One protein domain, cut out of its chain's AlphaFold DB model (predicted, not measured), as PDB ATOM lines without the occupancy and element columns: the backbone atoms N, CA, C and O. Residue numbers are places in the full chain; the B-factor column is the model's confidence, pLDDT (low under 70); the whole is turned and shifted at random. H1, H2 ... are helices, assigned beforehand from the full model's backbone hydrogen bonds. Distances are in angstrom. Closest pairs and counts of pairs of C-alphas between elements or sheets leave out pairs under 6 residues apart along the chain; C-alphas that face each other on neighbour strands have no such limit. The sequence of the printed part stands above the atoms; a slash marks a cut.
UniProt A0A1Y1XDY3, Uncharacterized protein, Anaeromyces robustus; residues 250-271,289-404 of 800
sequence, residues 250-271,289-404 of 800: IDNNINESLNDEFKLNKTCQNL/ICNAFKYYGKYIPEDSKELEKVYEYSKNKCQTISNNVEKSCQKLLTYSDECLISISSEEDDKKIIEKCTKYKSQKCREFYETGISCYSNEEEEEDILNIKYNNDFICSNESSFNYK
ATOM      1  N   ILE A 250      16.118  53.881 -16.103       87.25
ATOM      2  CA  ILE A 250      17.094  52.830 -16.386       87.25
ATOM      3  C   ILE A 250      17.764  53.144 -17.712       87.25
ATOM      4  O   ILE A 250      17.087  53.257 -18.732       87.25
ATOM      5  N   ASP A 251      19.090  53.265 -17.691       80.94
ATOM      6  CA  ASP A 251      19.871  53.467 -18.906       80.94
ATOM      7  C   ASP A 251      19.892  52.206 -19.775       80.94
ATOM      8  O   ASP A 251      20.117  51.090 -19.302       80.94
ATOM      9  N   ASN A 252      19.705  52.404 -21.083       73.88
ATOM     10  CA  ASN A 252      19.714  51.333 -22.084       73.88
ATOM     11  C   ASN A 252      21.072  50.623 -22.196       73.88
ATOM     12  O   ASN A 252      21.125  49.491 -22.672       73.88
ATOM     13  N   ASN A 253      22.153  51.296 -21.792       67.19
ATOM     14  CA  ASN A 253      23.534  50.852 -21.997       67.19
ATOM     15  C   ASN A 253      24.086  50.007 -20.842       67.19
ATOM     16  O   ASN A 253      25.253  49.626 -20.877       67.19
ATOM     17  N   ILE A 254      23.292  49.730 -19.806       67.12
ATOM     18  CA  ILE A 254      23.785  48.954 -18.671       67.12
ATOM     19  C   ILE A 254      23.877  47.485 -19.092       67.12
ATOM     20  O   ILE A 254      22.864  46.838 -19.374       67.12
ATOM     21  N   ASN A 255      25.114  46.984 -19.148       60.09
ATOM     22  CA  ASN A 255      25.413  45.581 -19.400       60.09
ATOM     23  C   ASN A 255      24.644  44.695 -18.414       60.09
ATOM     24  O   ASN A 255      24.532  44.995 -17.229       60.09
ATOM     25  N   GLU A 256      24.112  43.576 -18.901       62.28
ATOM     26  CA  GLU A 256      23.313  42.633 -18.105       62.28
ATOM     27  C   GLU A 256      24.196  41.761 -17.190       62.28
ATOM     28  O   GLU A 256      24.038  40.542 -17.120       62.28
ATOM     29  N   SER A 257      25.180  42.362 -16.512       68.06
ATOM     30  CA  SER A 257      25.955  41.663 -15.494       68.06
ATOM     31  C   SER A 257      25.125  41.515 -14.216       68.06
ATOM     32  O   SER A 257      24.294  42.359 -13.887       68.06
ATOM     33  N   LEU A 258      25.368  40.448 -13.451       62.97
ATOM     34  CA  LEU A 258      24.673  40.206 -12.182       62.97
ATOM     35  C   LEU A 258      24.833  41.372 -11.197       62.97
ATOM     36  O   LEU A 258      23.855  41.772 -10.578       62.97
ATOM     37  N   ASN A 259      26.029  41.952 -11.062       71.75
ATOM     38  CA  ASN A 259      26.236  43.096 -10.165       71.75
ATOM     39  C   ASN A 259      25.436  44.326 -10.611       71.75
ATOM     40  O   ASN A 259      24.923  45.069  -9.767       71.75
ATOM     41  N   ASP A 260      25.273  44.506 -11.919       78.19
ATOM     42  CA  ASP A 260      24.438  45.567 -12.462       78.19
ATOM     43  C   ASP A 260      22.954  45.289 -12.215       78.19
ATOM     44  O   ASP A 260      22.237  46.210 -11.837       78.19
ATOM     45  N   GLU A 261      22.487  44.035 -12.292       81.69
ATOM     46  CA  GLU A 261      21.095  43.674 -11.967       81.69
ATOM     47  C   GLU A 261      20.695  44.088 -10.543       81.69
ATOM     48  O   GLU A 261      19.580  44.566 -10.328       81.69
ATOM     49  N   PHE A 262      21.592  43.960  -9.562       78.94
ATOM     50  CA  PHE A 262      21.307  44.355  -8.180       78.94
ATOM     51  C   PHE A 262      21.271  45.874  -7.984       78.94
ATOM     52  O   PHE A 262      20.346  46.391  -7.348       78.94
ATOM     53  N   LYS A 263      22.212  46.613  -8.588       82.88
ATOM     54  CA  LYS A 263      22.165  48.088  -8.628       82.88
ATOM     55  C   LYS A 263      20.904  48.584  -9.344       82.88
ATOM     56  O   LYS A 263      20.216  49.493  -8.873       82.88
ATOM     57  N   LEU A 264      20.557  47.939 -10.453       84.81
ATOM     58  CA  LEU A 264      19.344  48.196 -11.214       84.81
ATOM     59  C   LEU A 264      18.089  47.872 -10.404       84.81
ATOM     60  O   LEU A 264      17.116  48.608 -10.490       84.81
ATOM     61  N   ASN A 265      18.096  46.837  -9.565       86.38
ATOM     62  CA  ASN A 265      16.960  46.525  -8.702       86.38
ATOM     63  C   ASN A 265      16.710  47.618  -7.655       86.38
ATOM     64  O   ASN A 265      15.556  47.976  -7.430       86.38
ATOM     65  N   LYS A 266      17.762  48.220  -7.083       85.56
ATOM     66  CA  LYS A 266      17.610  49.419  -6.238       85.56
ATOM     67  C   LYS A 266      16.998  50.580  -7.030       85.56
ATOM     68  O   LYS A 266      16.071  51.234  -6.564       85.56
ATOM     69  N   THR A 267      17.438  50.771  -8.273       87.88
ATOM     70  CA  THR A 267      16.840  51.751  -9.196       87.88
ATOM     71  C   THR A 267      15.373  51.422  -9.503       87.88
ATOM     72  O   THR A 267      14.534  52.312  -9.553       87.88
ATOM     73  N   CYS A 268      15.005  50.145  -9.606       91.25
ATOM     74  CA  CYS A 268      13.621  49.708  -9.777       91.25
ATOM     75  C   CYS A 268      12.754  49.929  -8.543       91.25
ATOM     76  O   CYS A 268      11.569  50.243  -8.665       91.25
ATOM     77  N   GLN A 269      13.319  49.771  -7.348       89.06
ATOM     78  CA  GLN A 269      12.644  50.147  -6.112       89.06
ATOM     79  C   GLN A 269      12.399  51.659  -6.087       89.06
ATOM     80  O   GLN A 269      11.273  52.079  -5.824       89.06
ATOM     81  N   ASN A 270      13.398  52.461  -6.475       89.12
ATOM     82  CA  ASN A 270      13.257  53.911  -6.615       89.12
ATOM     83  C   ASN A 270      12.203  54.280  -7.661       89.12
ATOM     84  O   ASN A 270      11.326  55.081  -7.359       89.12
ATOM     85  N   LEU A 271      12.203  53.657  -8.843       91.81
ATOM     86  CA  LEU A 271      11.201  53.885  -9.889       91.81
ATOM     87  C   LEU A 271       9.773  53.685  -9.359       91.81
ATOM     88  O   LEU A 271       8.871  54.438  -9.716       91.81
ATOM     89  N   ILE A 289      11.716  73.634 -16.880       83.69
ATOM     90  CA  ILE A 289      12.782  74.380 -16.194       83.69
ATOM     91  C   ILE A 289      14.128  74.102 -16.862       83.69
ATOM     92  O   ILE A 289      14.865  75.031 -17.184       83.69
ATOM     93  N   CYS A 290      14.412  72.827 -17.126       83.38
ATOM     94  CA  CYS A 290      15.632  72.406 -17.803       83.38
ATOM     95  C   CYS A 290      15.701  72.892 -19.250       83.38
ATOM     96  O   CYS A 290      16.729  73.408 -19.664       83.38
ATOM     97  N   ASN A 291      14.592  72.820 -19.991       78.44
ATOM     98  CA  ASN A 291      14.539  73.312 -21.370       78.44
ATOM     99  C   ASN A 291      14.733  74.835 -21.457       78.44
ATOM    100  O   ASN A 291      15.268  75.337 -22.445       78.44
ATOM    101  N   ALA A 292      14.301  75.585 -20.436       73.75
ATOM    102  CA  ALA A 292      14.558  77.020 -20.359       73.75
ATOM    103  C   ALA A 292      16.040  77.326 -20.083       73.75
ATOM    104  O   ALA A 292      16.563  78.332 -20.565       73.75
ATOM    105  N   PHE A 293      16.737  76.449 -19.357       75.81
ATOM    106  CA  PHE A 293      18.175  76.553 -19.142       75.81
ATOM    107  C   PHE A 293      18.948  75.913 -20.308       75.81
ATOM    108  O   PHE A 293      19.466  74.802 -20.209       75.81
ATOM    109  N   LYS A 294      19.062  76.654 -21.420       66.44
ATOM    110  CA  LYS A 294      19.715  76.220 -22.678       66.44
ATOM    111  C   LYS A 294      21.148  75.673 -22.509       66.44
ATOM    112  O   LYS A 294      21.632  74.984 -23.397       66.44
ATOM    113  N   TYR A 295      21.819  75.973 -21.395       65.69
ATOM    114  CA  TYR A 295      23.192  75.550 -21.097       65.69
ATOM    115  C   TYR A 295      23.292  74.260 -20.264       65.69
ATOM    116  O   TYR A 295      24.396  73.876 -19.873       65.69
ATOM    117  N   TYR A 296      22.185  73.564 -19.976       68.38
ATOM    118  CA  TYR A 296      22.265  72.251 -19.333       68.38
ATOM    119  C   TYR A 296      22.773  71.212 -20.343       68.38
ATOM    120  O   TYR A 296      21.998  70.609 -21.075       68.38
ATOM    121  N   GLY A 297      24.087  70.982 -20.395       65.81
ATOM    122  CA  GLY A 297      24.714  70.037 -21.334       65.81
ATOM    123  C   GLY A 297      24.371  68.554 -21.113       65.81
ATOM    124  O   GLY A 297      25.002  67.691 -21.718       65.81
ATOM    125  N   LYS A 298      23.415  68.226 -20.234       75.44
ATOM    126  CA  LYS A 298      23.003  66.845 -19.951       75.44
ATOM    127  C   LYS A 298      21.693  66.535 -20.665       75.44
ATOM    128  O   LYS A 298      20.757  67.330 -20.631       75.44
ATOM    129  N   TYR A 299      21.620  65.354 -21.272       75.50
ATOM    130  CA  TYR A 299      20.435  64.917 -22.004       75.50
ATOM    131  C   TYR A 299      19.229  64.748 -21.077       75.50
ATOM    132  O   TYR A 299      19.253  63.978 -20.110       75.50
ATOM    133  N   ILE A 300      18.158  65.447 -21.424       76.50
ATOM    134  CA  ILE A 300      16.863  65.416 -20.764       76.50
ATOM    135  C   ILE A 300      15.807  65.303 -21.867       76.50
ATOM    136  O   ILE A 300      15.949  65.993 -22.874       76.50
ATOM    137  N   PRO A 301      14.769  64.457 -21.712       81.25
ATOM    138  CA  PRO A 301      13.709  64.350 -22.706       81.25
ATOM    139  C   PRO A 301      13.125  65.720 -23.065       81.25
ATOM    140  O   PRO A 301      12.695  66.460 -22.178       81.25
ATOM    141  N   GLU A 302      13.084  66.051 -24.355       79.25
ATOM    142  CA  GLU A 302      12.652  67.378 -24.815       79.25
ATOM    143  C   GLU A 302      11.144  67.570 -24.625       79.25
ATOM    144  O   GLU A 302      10.658  68.689 -24.428       79.25
ATOM    145  N   ASP A 303      10.390  66.464 -24.661       83.44
ATOM    146  CA  ASP A 303       8.943  66.472 -24.534       83.44
ATOM    147  C   ASP A 303       8.355  65.325 -23.692       83.44
ATOM    148  O   ASP A 303       8.984  64.330 -23.322       83.44
ATOM    149  N   SER A 304       7.062  65.481 -23.404       82.88
ATOM    150  CA  SER A 304       6.252  64.522 -22.649       82.88
ATOM    151  C   SER A 304       6.212  63.105 -23.223       82.88
ATOM    152  O   SER A 304       6.136  62.139 -22.467       82.88
ATOM    153  N   LYS A 305       6.238  62.966 -24.552       88.25
ATOM    154  CA  LYS A 305       6.124  61.668 -25.220       88.25
ATOM    155  C   LYS A 305       7.430  60.907 -25.097       88.25
ATOM    156  O   LYS A 305       7.408  59.686 -24.974       88.25
ATOM    157  N   GLU A 306       8.556  61.605 -25.162       89.00
ATOM    158  CA  GLU A 306       9.870  61.026 -24.923       89.00
ATOM    159  C   GLU A 306      10.027  60.601 -23.459       89.00
ATOM    160  O   GLU A 306      10.399  59.454 -23.204       89.00
ATOM    161  N   LEU A 307       9.616  61.445 -22.506       88.50
ATOM    162  CA  LEU A 307       9.621  61.089 -21.085       88.50
ATOM    163  C   LEU A 307       8.768  59.838 -20.796       88.50
ATOM    164  O   LEU A 307       9.205  58.938 -20.077       88.50
ATOM    165  N   GLU A 308       7.573  59.740 -21.384       89.56
ATOM    166  CA  GLU A 308       6.691  58.581 -21.198       89.56
ATOM    167  C   GLU A 308       7.264  57.298 -21.822       89.56
ATOM    168  O   GLU A 308       7.141  56.217 -21.243       89.56
ATOM    169  N   LYS A 309       7.979  57.403 -22.952       91.50
ATOM    170  CA  LYS A 309       8.729  56.267 -23.514       91.50
ATOM    171  C   LYS A 309       9.823  55.785 -22.561       91.50
ATOM    172  O   LYS A 309       9.955  54.576 -22.382       91.50
ATOM    173  N   VAL A 310      10.581  56.699 -21.946       90.81
ATOM    174  CA  VAL A 310      11.633  56.352 -20.969       90.81
ATOM    175  C   VAL A 310      11.031  55.672 -19.737       90.81
ATOM    176  O   VAL A 310      11.567  54.660 -19.275       90.81
ATOM    177  N   TYR A 311       9.893  56.164 -19.242       91.94
ATOM    178  CA  TYR A 311       9.178  55.549 -18.122       91.94
ATOM    179  C   TYR A 311       8.721  54.125 -18.439       91.94
ATOM    180  O   TYR A 311       9.039  53.192 -17.701       91.94
ATOM    181  N   GLU A 312       8.001  53.934 -19.548       92.69
ATOM    182  CA  GLU A 312       7.478  52.620 -19.925       92.69
ATOM    183  C   GLU A 312       8.606  51.634 -20.253       92.69
ATOM    184  O   GLU A 312       8.523  50.455 -19.894       92.69
ATOM    185  N   TYR A 313       9.704  52.099 -20.853       92.56
ATOM    186  CA  TYR A 313      10.913  51.293 -21.005       92.56
ATOM    187  C   TYR A 313      11.466  50.846 -19.643       92.56
ATOM    188  O   TYR A 313      11.613  49.643 -19.403       92.56
ATOM    189  N   SER A 314      11.707  51.795 -18.732       91.81
ATOM    190  CA  SER A 314      12.294  51.532 -17.410       91.81
ATOM    191  C   SER A 314      11.426  50.568 -16.602       91.81
ATOM    192  O   SER A 314      11.918  49.605 -16.021       91.81
ATOM    193  N   LYS A 315      10.107  50.761 -16.639       93.06
ATOM    194  CA  LYS A 315       9.117  49.909 -15.975       93.06
ATOM    195  C   LYS A 315       9.129  48.475 -16.502       93.06
ATOM    196  O   LYS A 315       9.169  47.534 -15.707       93.06
ATOM    197  N   ASN A 316       9.139  48.294 -17.823       91.81
ATOM    198  CA  ASN A 316       9.210  46.966 -18.436       91.81
ATOM    199  C   ASN A 316      10.545  46.270 -18.128       91.81
ATOM    200  O   ASN A 316      10.559  45.087 -17.779       91.81
ATOM    201  N   LYS A 317      11.668  46.999 -18.193       91.00
ATOM    202  CA  LYS A 317      12.992  46.461 -17.848       91.00
ATOM    203  C   LYS A 317      13.051  46.060 -16.370       91.00
ATOM    204  O   LYS A 317      13.513  44.961 -16.065       91.00
ATOM    205  N   CYS A 318      12.484  46.868 -15.472       91.81
ATOM    206  CA  CYS A 318      12.396  46.560 -14.045       91.81
ATOM    207  C   CYS A 318      11.644  45.277 -13.730       91.81
ATOM    208  O   CYS A 318      12.031  44.542 -12.822       91.81
ATOM    209  N   GLN A 319      10.586  44.979 -14.481       89.75
ATOM    210  CA  GLN A 319       9.857  43.733 -14.295       89.75
ATOM    211  C   GLN A 319      10.736  42.512 -14.610       89.75
ATOM    212  O   GLN A 319      10.671  41.509 -13.900       89.75
ATOM    213  N   THR A 320      11.590  42.603 -15.630       89.25
ATOM    214  CA  THR A 320      12.565  41.554 -15.967       89.25
ATOM    215  C   THR A 320      13.668  41.449 -14.912       89.25
ATOM    216  O   THR A 320      13.918  40.354 -14.411       89.25
ATOM    217  N   ILE A 321      14.267  42.581 -14.517       88.19
ATOM    218  CA  ILE A 321      15.338  42.640 -13.506       88.19
ATOM    219  C   ILE A 321      14.862  42.063 -12.172       88.19
ATOM    220  O   ILE A 321      15.540  41.225 -11.590       88.19
ATOM    221  N   SER A 322      13.672  42.453 -11.706       87.88
ATOM    222  CA  SER A 322      13.138  41.991 -10.423       87.88
ATOM    223  C   SER A 322      12.992  40.463 -10.382       87.88
ATOM    224  O   SER A 322      13.375  39.835  -9.395       87.88
ATOM    225  N   ASN A 323      12.543  39.843 -11.481       87.81
ATOM    226  CA  ASN A 323      12.445  38.383 -11.582       87.81
ATOM    227  C   ASN A 323      13.825  37.695 -11.581       87.81
ATOM    228  O   ASN A 323      13.987  36.633 -10.968       87.81
ATOM    229  N   ASN A 324      14.817  38.276 -12.266       88.19
ATOM    230  CA  ASN A 324      16.185  37.752 -12.297       88.19
ATOM    231  C   ASN A 324      16.843  37.857 -10.919       88.19
ATOM    232  O   ASN A 324      17.366  36.862 -10.416       88.19
ATOM    233  N   VAL A 325      16.729  39.017 -10.268       87.88
ATOM    234  CA  VAL A 325      17.252  39.257  -8.920       87.88
ATOM    235  C   VAL A 325      16.597  38.336  -7.904       87.88
ATOM    236  O   VAL A 325      17.308  37.745  -7.099       87.88
ATOM    237  N   GLU A 326      15.282  38.104  -7.968       89.25
ATOM    238  CA  GLU A 326      14.628  37.139  -7.076       89.25
ATOM    239  C   GLU A 326      15.241  35.734  -7.227       89.25
ATOM    240  O   GLU A 326      15.572  35.079  -6.234       89.25
ATOM    241  N   LYS A 327      15.452  35.277  -8.466       90.69
ATOM    242  CA  LYS A 327      16.065  33.972  -8.748       90.69
ATOM    243  C   LYS A 327      17.522  33.905  -8.271       90.69
ATOM    244  O   LYS A 327      17.927  32.897  -7.684       90.69
ATOM    245  N   SER A 328      18.297  34.964  -8.492       89.25
ATOM    246  CA  SER A 328      19.690  35.087  -8.048       89.25
ATOM    247  C   SER A 328      19.786  35.122  -6.524       89.25
ATOM    248  O   SER A 328      20.572  34.375  -5.944       89.25
ATOM    249  N   CYS A 329      18.908  35.865  -5.854       91.00
ATOM    250  CA  CYS A 329      18.803  35.892  -4.400       91.00
ATOM    251  C   CYS A 329      18.439  34.537  -3.817       91.00
ATOM    252  O   CYS A 329      19.056  34.106  -2.848       91.00
ATOM    253  N   GLN A 330      17.496  33.807  -4.418       92.00
ATOM    254  CA  GLN A 330      17.178  32.455  -3.962       92.00
ATOM    255  C   GLN A 330      18.403  31.535  -4.005       92.00
ATOM    256  O   GLN A 330      18.567  30.725  -3.094       92.00
ATOM    257  N   LYS A 331      19.273  31.671  -5.017       92.81
ATOM    258  CA  LYS A 331      20.543  30.938  -5.113       92.81
ATOM    259  C   LYS A 331      21.544  31.416  -4.053       92.81
ATOM    260  O   LYS A 331      22.034  30.587  -3.289       92.81
ATOM    261  N   LEU A 332      21.810  32.720  -3.965       91.00
ATOM    262  CA  LEU A 332      22.803  33.308  -3.053       91.00
ATOM    263  C   LEU A 332      22.440  33.110  -1.577       91.00
ATOM    264  O   LEU A 332      23.305  32.805  -0.762       91.00
ATOM    265  N   LEU A 333      21.157  33.164  -1.224       91.25
ATOM    266  CA  LEU A 333      20.688  32.876   0.135       91.25
ATOM    267  C   LEU A 333      20.882  31.407   0.532       91.25
ATOM    268  O   LEU A 333      20.880  31.096   1.716       91.25
ATOM    269  N   THR A 334      21.102  30.476  -0.408       94.19
ATOM    270  CA  THR A 334      21.541  29.118  -0.028       94.19
ATOM    271  C   THR A 334      22.993  29.074   0.448       94.19
ATOM    272  O   THR A 334      23.419  28.071   1.017       94.19
ATOM    273  N   TYR A 335      23.761  30.139   0.204       93.50
ATOM    274  CA  TYR A 335      25.165  30.247   0.586       93.50
ATOM    275  C   TYR A 335      25.326  30.871   1.977       93.50
ATOM    276  O   TYR A 335      26.368  30.681   2.600       93.50
ATOM    277  N   SER A 336      24.300  31.556   2.496       92.56
ATOM    278  CA  SER A 336      24.371  32.296   3.762       92.56
ATOM    279  C   SER A 336      24.798  31.416   4.937       92.56
ATOM    280  O   SER A 336      25.709  31.779   5.672       92.56
ATOM    281  N   ASP A 337      24.218  30.220   5.074       92.31
ATOM    282  CA  ASP A 337      24.551  29.278   6.152       92.31
ATOM    283  C   ASP A 337      26.025  28.843   6.113       92.31
ATOM    284  O   ASP A 337      26.625  28.503   7.133       92.31
ATOM    285  N   GLU A 338      26.608  28.821   4.915       94.56
ATOM    286  CA  GLU A 338      27.995  28.446   4.707       94.56
ATOM    287  C   GLU A 338      28.953  29.623   4.937       94.56
ATOM    288  O   GLU A 338      30.039  29.412   5.486       94.56
ATOM    289  N   CYS A 339      28.543  30.827   4.533       96.06
ATOM    290  CA  CYS A 339      29.394  32.006   4.428       96.06
ATOM    291  C   CYS A 339      29.316  32.953   5.622       96.06
ATOM    292  O   CYS A 339      30.301  33.639   5.887       96.06
ATOM    293  N   LEU A 340      28.215  32.954   6.384       94.88
ATOM    294  CA  LEU A 340      28.054  33.708   7.634       94.88
ATOM    295  C   LEU A 340      28.824  33.043   8.785       94.88
ATOM    296  O   LEU A 340      28.265  32.589   9.785       94.88
ATOM    297  N   ILE A 341      30.139  32.950   8.615       95.62
ATOM    298  CA  ILE A 341      31.081  32.466   9.615       95.62
ATOM    299  C   ILE A 341      31.705  33.660  10.326       95.62
ATOM    300  O   ILE A 341      32.282  34.531   9.689       95.62
ATOM    301  N   SER A 342      31.615  33.698  11.652       95.25
ATOM    302  CA  SER A 342      32.371  34.658  12.454       95.25
ATOM    303  C   SER A 342      33.774  34.111  12.708       95.25
ATOM    304  O   SER A 342      33.928  32.997  13.242       95.25
ATOM    305  N   ILE A 343      34.790  34.883  12.343       96.31
ATOM    306  CA  ILE A 343      36.188  34.587  12.649       96.31
ATOM    307  C   ILE A 343      36.563  35.361  13.914       96.31
ATOM    308  O   ILE A 343      36.172  36.511  14.085       96.31
ATOM    309  N   SER A 344      37.268  34.711  14.837       95.31
ATOM    310  CA  SER A 344      37.774  35.352  16.052       95.31
ATOM    311  C   SER A 344      39.291  35.259  16.058       95.31
ATOM    312  O   SER A 344      39.845  34.195  15.793       95.31
ATOM    313  N   SER A 345      39.954  36.364  16.392       92.56
ATOM    314  CA  SER A 345      41.412  36.432  16.544       92.56
ATOM    315  C   SER A 345      41.946  35.588  17.709       92.56
ATOM    316  O   SER A 345      43.151  35.427  17.843       92.56
ATOM    317  N   GLU A 346      41.070  35.064  18.575       93.75
ATOM    318  CA  GLU A 346      41.439  34.156  19.670       93.75
ATOM    319  C   GLU A 346      41.505  32.680  19.229       93.75
ATOM    320  O   GLU A 346      41.880  31.807  20.018       93.75
ATOM    321  N   GLU A 347      41.105  32.364  17.993       95.69
ATOM    322  CA  GLU A 347      41.182  31.005  17.456       95.69
ATOM    323  C   GLU A 347      42.619  30.617  17.091       95.69
ATOM    324  O   GLU A 347      43.477  31.457  16.845       95.69
ATOM    325  N   ASP A 348      42.899  29.313  17.046       96.38
ATOM    326  CA  ASP A 348      44.192  28.846  16.555       96.38
ATOM    327  C   ASP A 348      44.355  29.150  15.059       96.38
ATOM    328  O   ASP A 348      43.416  28.976  14.279       96.38
ATOM    329  N   ASP A 349      45.566  29.533  14.647       94.75
ATOM    330  CA  ASP A 349      45.912  29.906  13.273       94.75
ATOM    331  C   ASP A 349      45.381  28.937  12.214       94.75
ATOM    332  O   ASP A 349      44.956  29.353  11.140       94.75
ATOM    333  N   LYS A 350      45.379  27.629  12.501       95.50
ATOM    334  CA  LYS A 350      44.894  26.618  11.557       95.50
ATOM    335  C   LYS A 350      43.394  26.779  11.296       95.50
ATOM    336  O   LYS A 350      42.977  26.692  10.142       95.50
ATOM    337  N   LYS A 351      42.592  27.024  12.336       96.62
ATOM    338  CA  LYS A 351      41.161  27.324  12.188       96.62
ATOM    339  C   LYS A 351      40.921  28.673  11.527       96.62
ATOM    340  O   LYS A 351      40.018  28.759  10.698       96.62
ATOM    341  N   ILE A 352      41.717  29.694  11.860       95.06
ATOM    342  CA  ILE A 352      41.615  31.004  11.203       95.06
ATOM    343  C   ILE A 352      41.874  30.838   9.702       95.06
ATOM    344  O   ILE A 352      41.045  31.264   8.909       95.06
ATOM    345  N   ILE A 353      42.936  30.128   9.299       94.62
ATOM    346  CA  ILE A 353      43.226  29.831   7.885       94.62
ATOM    347  C   ILE A 353      42.067  29.083   7.220       94.62
ATOM    348  O   ILE A 353      41.657  29.458   6.124       94.62
ATOM    349  N   GLU A 354      41.527  28.035   7.849       95.88
ATOM    350  CA  GLU A 354      40.408  27.259   7.293       95.88
ATOM    351  C   GLU A 354      39.179  28.149   7.050       95.88
ATOM    352  O   GLU A 354      38.596  28.137   5.962       95.88
ATOM    353  N   LYS A 355      38.818  28.979   8.035       96.94
ATOM    354  CA  LYS A 355      37.697  29.913   7.912       96.94
ATOM    355  C   LYS A 355      37.976  31.034   6.923       96.94
ATOM    356  O   LYS A 355      37.085  31.343   6.144       96.94
ATOM    357  N   CYS A 356      39.174  31.609   6.900       95.94
ATOM    358  CA  CYS A 356      39.547  32.640   5.936       95.94
ATOM    359  C   CYS A 356      39.556  32.099   4.505       95.94
ATOM    360  O   CYS A 356      39.050  32.756   3.601       95.94
ATOM    361  N   THR A 357      40.036  30.871   4.298       94.06
ATOM    362  CA  THR A 357      39.982  30.183   2.998       94.06
ATOM    363  C   THR A 357      38.536  30.003   2.541       94.06
ATOM    364  O   THR A 357      38.204  30.281   1.392       94.06
ATOM    365  N   LYS A 358      37.649  29.595   3.454       95.69
ATOM    366  CA  LYS A 358      36.217  29.460   3.175       95.69
ATOM    367  C   LYS A 358      35.540  30.811   2.918       95.69
ATOM    368  O   LYS A 358      34.775  30.937   1.966       95.69
ATOM    369  N   TYR A 359      35.839  31.818   3.735       94.69
ATOM    370  CA  TYR A 359      35.336  33.188   3.619       94.69
ATOM    371  C   TYR A 359      35.731  33.824   2.278       94.69
ATOM    372  O   TYR A 359      34.886  34.413   1.611       94.69
ATOM    373  N   LYS A 360      36.981  33.626   1.845       93.06
ATOM    374  CA  LYS A 360      37.517  34.082   0.553       93.06
ATOM    375  C   LYS A 360      37.234  33.113  -0.605       93.06
ATOM    376  O   LYS A 360      37.784  33.287  -1.689       93.06
ATOM    377  N   SER A 361      36.400  32.088  -0.414       93.00
ATOM    378  CA  SER A 361      35.958  31.239  -1.526       93.00
ATOM    379  C   SER A 361      35.038  32.022  -2.464       93.00
ATOM    380  O   SER A 361      34.292  32.889  -2.006       93.00
ATOM    381  N   GLN A 362      35.030  31.678  -3.755       89.81
ATOM    382  CA  GLN A 362      34.174  32.324  -4.759       89.81
ATOM    383  C   GLN A 362      32.708  32.399  -4.302       89.81
ATOM    384  O   GLN A 362      32.082  33.452  -4.347       89.81
ATOM    385  N   LYS A 363      32.183  31.291  -3.766       93.56
ATOM    386  CA  LYS A 363      30.811  31.186  -3.256       93.56
ATOM    387  C   LYS A 363      30.493  32.239  -2.187       93.56
ATOM    388  O   LYS A 363      29.414  32.827  -2.200       93.56
ATOM    389  N   CYS A 364      31.414  32.458  -1.251       94.81
ATOM    390  CA  CYS A 364      31.221  33.434  -0.185       94.81
ATOM    391  C   CYS A 364      31.488  34.859  -0.642       94.81
ATOM    392  O   CYS A 364      30.774  35.758  -0.209       94.81
ATOM    393  N   ARG A 365      32.413  35.059  -1.577       90.88
ATOM    394  CA  ARG A 365      32.617  36.345  -2.241       90.88
ATOM    395  C   ARG A 365      31.345  36.811  -2.952       90.88
ATOM    396  O   ARG A 365      30.834  37.870  -2.616       90.88
ATOM    397  N   GLU A 366      30.752  35.959  -3.794       90.25
ATOM    398  CA  GLU A 366      29.463  36.220  -4.461       90.25
ATOM    399  C   GLU A 366      28.353  36.553  -3.443       90.25
ATOM    400  O   GLU A 366      27.532  37.448  -3.651       90.25
ATOM    401  N   PHE A 367      28.332  35.865  -2.296       93.75
ATOM    402  CA  PHE A 367      27.386  36.166  -1.221       93.75
ATOM    403  C   PHE A 367      27.631  37.543  -0.572       93.75
ATOM    404  O   PHE A 367      26.677  38.289  -0.373       93.75
ATOM    405  N   TYR A 368      28.875  37.896  -0.246       91.56
ATOM    406  CA  TYR A 368      29.213  39.151   0.440       91.56
ATOM    407  C   TYR A 368      29.277  40.378  -0.481       91.56
ATOM    408  O   TYR A 368      29.212  41.509   0.005       91.56
ATOM    409  N   GLU A 369      29.468  40.191  -1.783       88.25
ATOM    410  CA  GLU A 369      29.446  41.269  -2.777       88.25
ATOM    411  C   GLU A 369      28.026  41.546  -3.254       88.25
ATOM    412  O   GLU A 369      27.623  42.700  -3.366       88.25
ATOM    413  N   THR A 370      27.251  40.487  -3.488       87.56
ATOM    414  CA  THR A 370      25.963  40.601  -4.167       87.56
ATOM    415  C   THR A 370      24.806  40.132  -3.284       87.56
ATOM    416  O   THR A 370      23.764  40.780  -3.204       87.56
ATOM    417  N   GLY A 371      24.988  39.026  -2.562       87.88
ATOM    418  CA  GLY A 371      23.944  38.395  -1.748       87.88
ATOM    419  C   GLY A 371      23.461  39.207  -0.540       87.88
ATOM    420  O   GLY A 371      22.334  38.991  -0.104       87.88
ATOM    421  N   ILE A 372      24.253  40.152  -0.022       87.69
ATOM    422  CA  ILE A 372      23.836  41.045   1.078       87.69
ATOM    423  C   ILE A 372      22.612  41.878   0.675       87.69
ATOM    424  O   ILE A 372      21.659  41.994   1.437       87.69
ATOM    425  N   SER A 373      22.570  42.356  -0.568       86.38
ATOM    426  CA  SER A 373      21.446  43.155  -1.075       86.38
ATOM    427  C   SER A 373      20.133  42.369  -1.241       86.38
ATOM    428  O   SER A 373      19.089  42.942  -1.550       86.38
ATOM    429  N   CYS A 374      20.158  41.048  -1.028       88.81
ATOM    430  CA  CYS A 374      18.961  40.209  -0.988       88.81
ATOM    431  C   CYS A 374      18.202  40.284   0.342       88.81
ATOM    432  O   CYS A 374      17.086  39.763   0.424       88.81
ATOM    433  N   TYR A 375      18.796  40.871   1.383       85.88
ATOM    434  CA  TYR A 375      18.146  41.062   2.674       85.88
ATOM    435  C   TYR A 375      17.351  42.369   2.644       85.88
ATOM    436  O   TYR A 375      17.859  43.418   2.279       85.88
ATOM    437  N   SER A 376      16.066  42.303   2.994       82.00
ATOM    438  CA  SER A 376      15.176  43.472   3.000       82.00
ATOM    439  C   SER A 376      15.168  44.228   4.332       82.00
ATOM    440  O   SER A 376      14.456  45.219   4.459       82.00
ATOM    441  N   ASN A 377      15.851  43.700   5.351       88.31
ATOM    442  CA  ASN A 377      15.931  44.287   6.682       88.31
ATOM    443  C   ASN A 377      17.305  44.950   6.844       88.31
ATOM    444  O   ASN A 377      18.309  44.242   6.853       88.31
ATOM    445  N   GLU A 378      17.325  46.275   6.996       87.69
ATOM    446  CA  GLU A 378      18.555  47.065   7.164       87.69
ATOM    447  C   GLU A 378      19.394  46.590   8.362       87.69
ATOM    448  O   GLU A 378      20.614  46.539   8.265       87.69
ATOM    449  N   GLU A 379      18.761  46.152   9.459       90.94
ATOM    450  CA  GLU A 379      19.467  45.641  10.647       90.94
ATOM    451  C   GLU A 379      20.197  44.317  10.348       90.94
ATOM    452  O   GLU A 379      21.325  44.102  10.784       90.94
ATOM    453  N   GLU A 380      19.584  43.434   9.547       91.62
ATOM    454  CA  GLU A 380      20.225  42.178   9.128       91.62
ATOM    455  C   GLU A 380      21.369  42.438   8.141       91.62
ATOM    456  O   GLU A 380      22.402  41.772   8.204       91.62
ATOM    457  N   GLU A 381      21.198  43.400   7.235       90.81
ATOM    458  CA  GLU A 381      22.252  43.837   6.321       90.81
ATOM    459  C   GLU A 381      23.453  44.412   7.089       90.81
ATOM    460  O   GLU A 381      24.590  44.008   6.834       90.81
ATOM    461  N   GLU A 382      23.210  45.278   8.078       91.25
ATOM    462  CA  GLU A 382      24.250  45.866   8.927       91.25
ATOM    463  C   GLU A 382      25.014  44.795   9.724       91.25
ATOM    464  O   GLU A 382      26.248  44.797   9.752       91.25
ATOM    465  N   ASP A 383      24.313  43.816  10.301       93.88
ATOM    466  CA  ASP A 383      24.936  42.683  10.990       93.88
ATOM    467  C   ASP A 383      25.859  41.873  10.062       93.88
ATOM    468  O   ASP A 383      26.975  41.498  10.442       93.88
ATOM    469  N   ILE A 384      25.428  41.610   8.824       94.44
ATOM    470  CA  ILE A 384      26.230  40.869   7.840       94.44
ATOM    471  C   ILE A 384      27.443  41.691   7.394       94.44
ATOM    472  O   ILE A 384      28.538  41.134   7.257       94.44
ATOM    473  N   LEU A 385      27.283  43.003   7.204       93.88
ATOM    474  CA  LEU A 385      28.382  43.914   6.887       93.88
ATOM    475  C   LEU A 385      29.407  43.982   8.023       93.88
ATOM    476  O   LEU A 385      30.607  43.936   7.758       93.88
ATOM    477  N   ASN A 386      28.963  43.982   9.280       95.06
ATOM    478  CA  ASN A 386      29.846  43.910  10.444       95.06
ATOM    479  C   ASN A 386      30.631  42.589  10.492       95.06
ATOM    480  O   ASN A 386      31.828  42.579  10.791       95.06
ATOM    481  N   ILE A 387      29.989  41.461  10.164       95.56
ATOM    482  CA  ILE A 387      30.677  40.165  10.038       95.56
ATOM    483  C   ILE A 387      31.717  40.218   8.911       95.56
ATOM    484  O   ILE A 387      32.857  39.806   9.123       95.56
ATOM    485  N   LYS A 388      31.346  40.749   7.738       95.94
ATOM    486  CA  LYS A 388      32.243  40.918   6.586       95.94
ATOM    487  C   LYS A 388      33.463  41.759   6.955       95.94
ATOM    488  O   LYS A 388      34.583  41.299   6.774       95.94
ATOM    489  N   TYR A 389      33.247  42.935   7.544       95.19
ATOM    490  CA  TYR A 389      34.306  43.851   7.960       95.19
ATOM    491  C   TYR A 389      35.283  43.194   8.941       95.19
ATOM    492  O   TYR A 389      36.495  43.226   8.733       95.19
ATOM    493  N   ASN A 390      34.763  42.530   9.978       95.94
ATOM    494  CA  ASN A 390      35.598  41.824  10.950       95.94
ATOM    495  C   ASN A 390      36.398  40.685  10.302       95.94
ATOM    496  O   ASN A 390      37.582  40.515  10.593       95.94
ATOM    497  N   ASN A 391      35.774  39.915   9.409       95.81
ATOM    498  CA  ASN A 391      36.454  38.842   8.691       95.81
ATOM    499  C   ASN A 391      37.516  39.382   7.726       95.81
ATOM    500  O   ASN A 391      38.603  38.816   7.663       95.81
ATOM    501  N   ASP A 392      37.243  40.471   7.005       94.12
ATOM    502  CA  ASP A 392      38.225  41.128   6.140       94.12
ATOM    503  C   ASP A 392      39.417  41.641   6.943       94.12
ATOM    504  O   ASP A 392      40.555  41.402   6.537       94.12
ATOM    505  N   PHE A 393      39.173  42.263   8.101       94.62
ATOM    506  CA  PHE A 393      40.230  42.717   9.001       94.62
ATOM    507  C   PHE A 393      41.101  41.547   9.468       94.62
ATOM    508  O   PHE A 393      42.317  41.579   9.295       94.62
ATOM    509  N   ILE A 394      40.497  40.479   9.999       95.19
ATOM    510  CA  ILE A 394      41.252  39.326  10.513       95.19
ATOM    511  C   ILE A 394      42.017  38.620   9.387       95.19
ATOM    512  O   ILE A 394      43.202  38.333   9.530       95.19
ATOM    513  N   CYS A 395      41.365  38.368   8.251       95.06
ATOM    514  CA  CYS A 395      41.967  37.651   7.129       95.06
ATOM    515  C   CYS A 395      42.953  38.492   6.309       95.06
ATOM    516  O   CYS A 395      43.582  37.941   5.411       95.06
ATOM    517  N   SER A 396      43.087  39.791   6.584       93.00
ATOM    518  CA  SER A 396      44.054  40.665   5.907       93.00
ATOM    519  C   SER A 396      45.149  41.179   6.836       93.00
ATOM    520  O   SER A 396      46.133  41.695   6.331       93.00
ATOM    521  N   ASN A 397      45.010  41.065   8.158       92.00
ATOM    522  CA  ASN A 397      45.966  41.616   9.116       92.00
ATOM    523  C   ASN A 397      46.975  40.556   9.574       92.00
ATOM    524  O   ASN A 397      46.598  39.551  10.181       92.00
ATOM    525  N   GLU A 398      48.264  40.811   9.338       92.62
ATOM    526  CA  GLU A 398      49.366  39.944   9.762       92.62
ATOM    527  C   GLU A 398      49.353  39.624  11.262       92.62
ATOM    528  O   GLU A 398      49.615  38.487  11.652       92.62
ATOM    529  N   SER A 399      48.973  40.589  12.108       92.50
ATOM    530  CA  SER A 399      48.938  40.414  13.569       92.50
ATOM    531  C   SER A 399      47.933  39.359  14.048       92.50
ATOM    532  O   SER A 399      48.009  38.924  15.197       92.50
ATOM    533  N   SER A 400      47.029  38.906  13.172       91.50
ATOM    534  CA  SER A 400      46.089  37.811  13.443       91.50
ATOM    535  C   SER A 400      46.738  36.426  13.391       91.50
ATOM    536  O   SER A 400      46.095  35.440  13.746       91.50
ATOM    537  N   PHE A 401      47.988  36.327  12.929       92.69
ATOM    538  CA  PHE A 401      48.693  35.067  12.724       92.69
ATOM    539  C   PHE A 401      50.071  35.096  13.378       92.69
ATOM    540  O   PHE A 401      50.728  36.129  13.488       92.69
ATOM    541  N   ASN A 402      50.562  33.928  13.785       94.38
ATOM    542  CA  ASN A 402      51.951  33.822  14.207       94.38
ATOM    543  C   ASN A 402      52.894  33.858  12.991       94.38
ATOM    544  O   ASN A 402      52.568  33.370  11.909       94.38
ATOM    545  N   TYR A 403      54.114  34.356  13.194       92.88
ATOM    546  CA  TYR A 403      55.120  34.522  12.136       92.88
ATOM    547  C   TYR A 403      55.387  33.253  11.301       92.88
ATOM    548  O   TYR A 403      55.592  33.313  10.091       92.88
ATOM    549  N   LYS A 404      55.364  32.064  11.922       94.94
ATOM    550  CA  LYS A 404      55.573  30.800  11.198       94.94
ATOM    551  C   LYS A 404      54.406  30.502  10.257       94.94
ATOM    552  O   LYS A 404      54.626  30.026   9.147       94.94
TER     553      LYS A 404
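This is residues 250 to 271 and 289 to 404 of the 800 residues of an uncharacterized protein of Anaeromyces robustus (UniProt A0A1Y1XDY3). The model is a long, loose string of helices in two halves: in one, the short helix H1 packs at a steep tilt on the long helix H3; in the other, H4 to H8 gather in a loose cluster at the far end of H3, with H8 the longest of them. At the end away from that cluster, residues 292 to 297 stick out, of which 292 belongs to H2. The printed part has 138 residues with eight named helices, H1 to H8 in order along the chain, and no named strand; the class is all helix. It is only just loose, close to extended, with a radius of gyration of the C-alphas of 21.3 A, and its elongated outline spans 68 by 34 by 26 A.

Start at Ile 250 and go on to C-alpha 258 at (24.673, 40.206, -12.182), where H1 begins; it runs to residue 271 over 19.3 A. After the cut, find H2 at residues 289 to 292. Then look for C-alpha 304 at (6.252, 64.522, -22.649), from which H3 runs 40.4 A to residue 332. H4 holds residues 336 to 339, H5 residues 349 to 359 over 14.7 A, H6 residues 362 to 369 over 10.3 A and H7 residues 371 to 374. H8 covers residues 378 to 396 over 26.3 A and ends with C-alpha 396 at (44.054, 40.665, 5.907).

Look first at Cys 268 and Cys 318, the closest C-alphas of H1 and H3, 5.4 A apart. These helices touch at a steep tilt of 51 degrees, opposite ways, H3 with residues 314 to 325 alone. With residues 329 to 332 alone, H3 only just touches H7, with 3 pairs of C-alphas within 8 A; the closest, Leu 332 and Gly 371, are 5.4 A apart. H7 touches residues 381 to 385 of H8, closest at the C-alphas of Ile 372 and Glu 381, 6.1 A. Further along H8, residues 391 to 395 touch H5 at a steep tilt of 50 degrees, opposite ways; the C-alphas of Cys 356 and Cys 395 come closest, at 5.7 A. H4 touches H6, with the C-alphas of Cys 339 and Cys 364 closest at 5.2 A. H2 touches no helix. In H1, H3, H5, H6 and H8 every O i to N i+4 pair is within hydrogen-bond range; H2, H4 and H7 are too short for such a pair.

The C-alphas farthest apart, those of Ala 292 and Lys 404, are 69.4 A apart. Residues 272 to 288 are not printed, and C-alphas 271 and 289 are 21.5 A apart across this cut. The link from H2 to H3, 11 residues, is long. The mean pLDDT of the printed part is 88.2; look for values under 70 at residues 253 to 258 and 294 to 297.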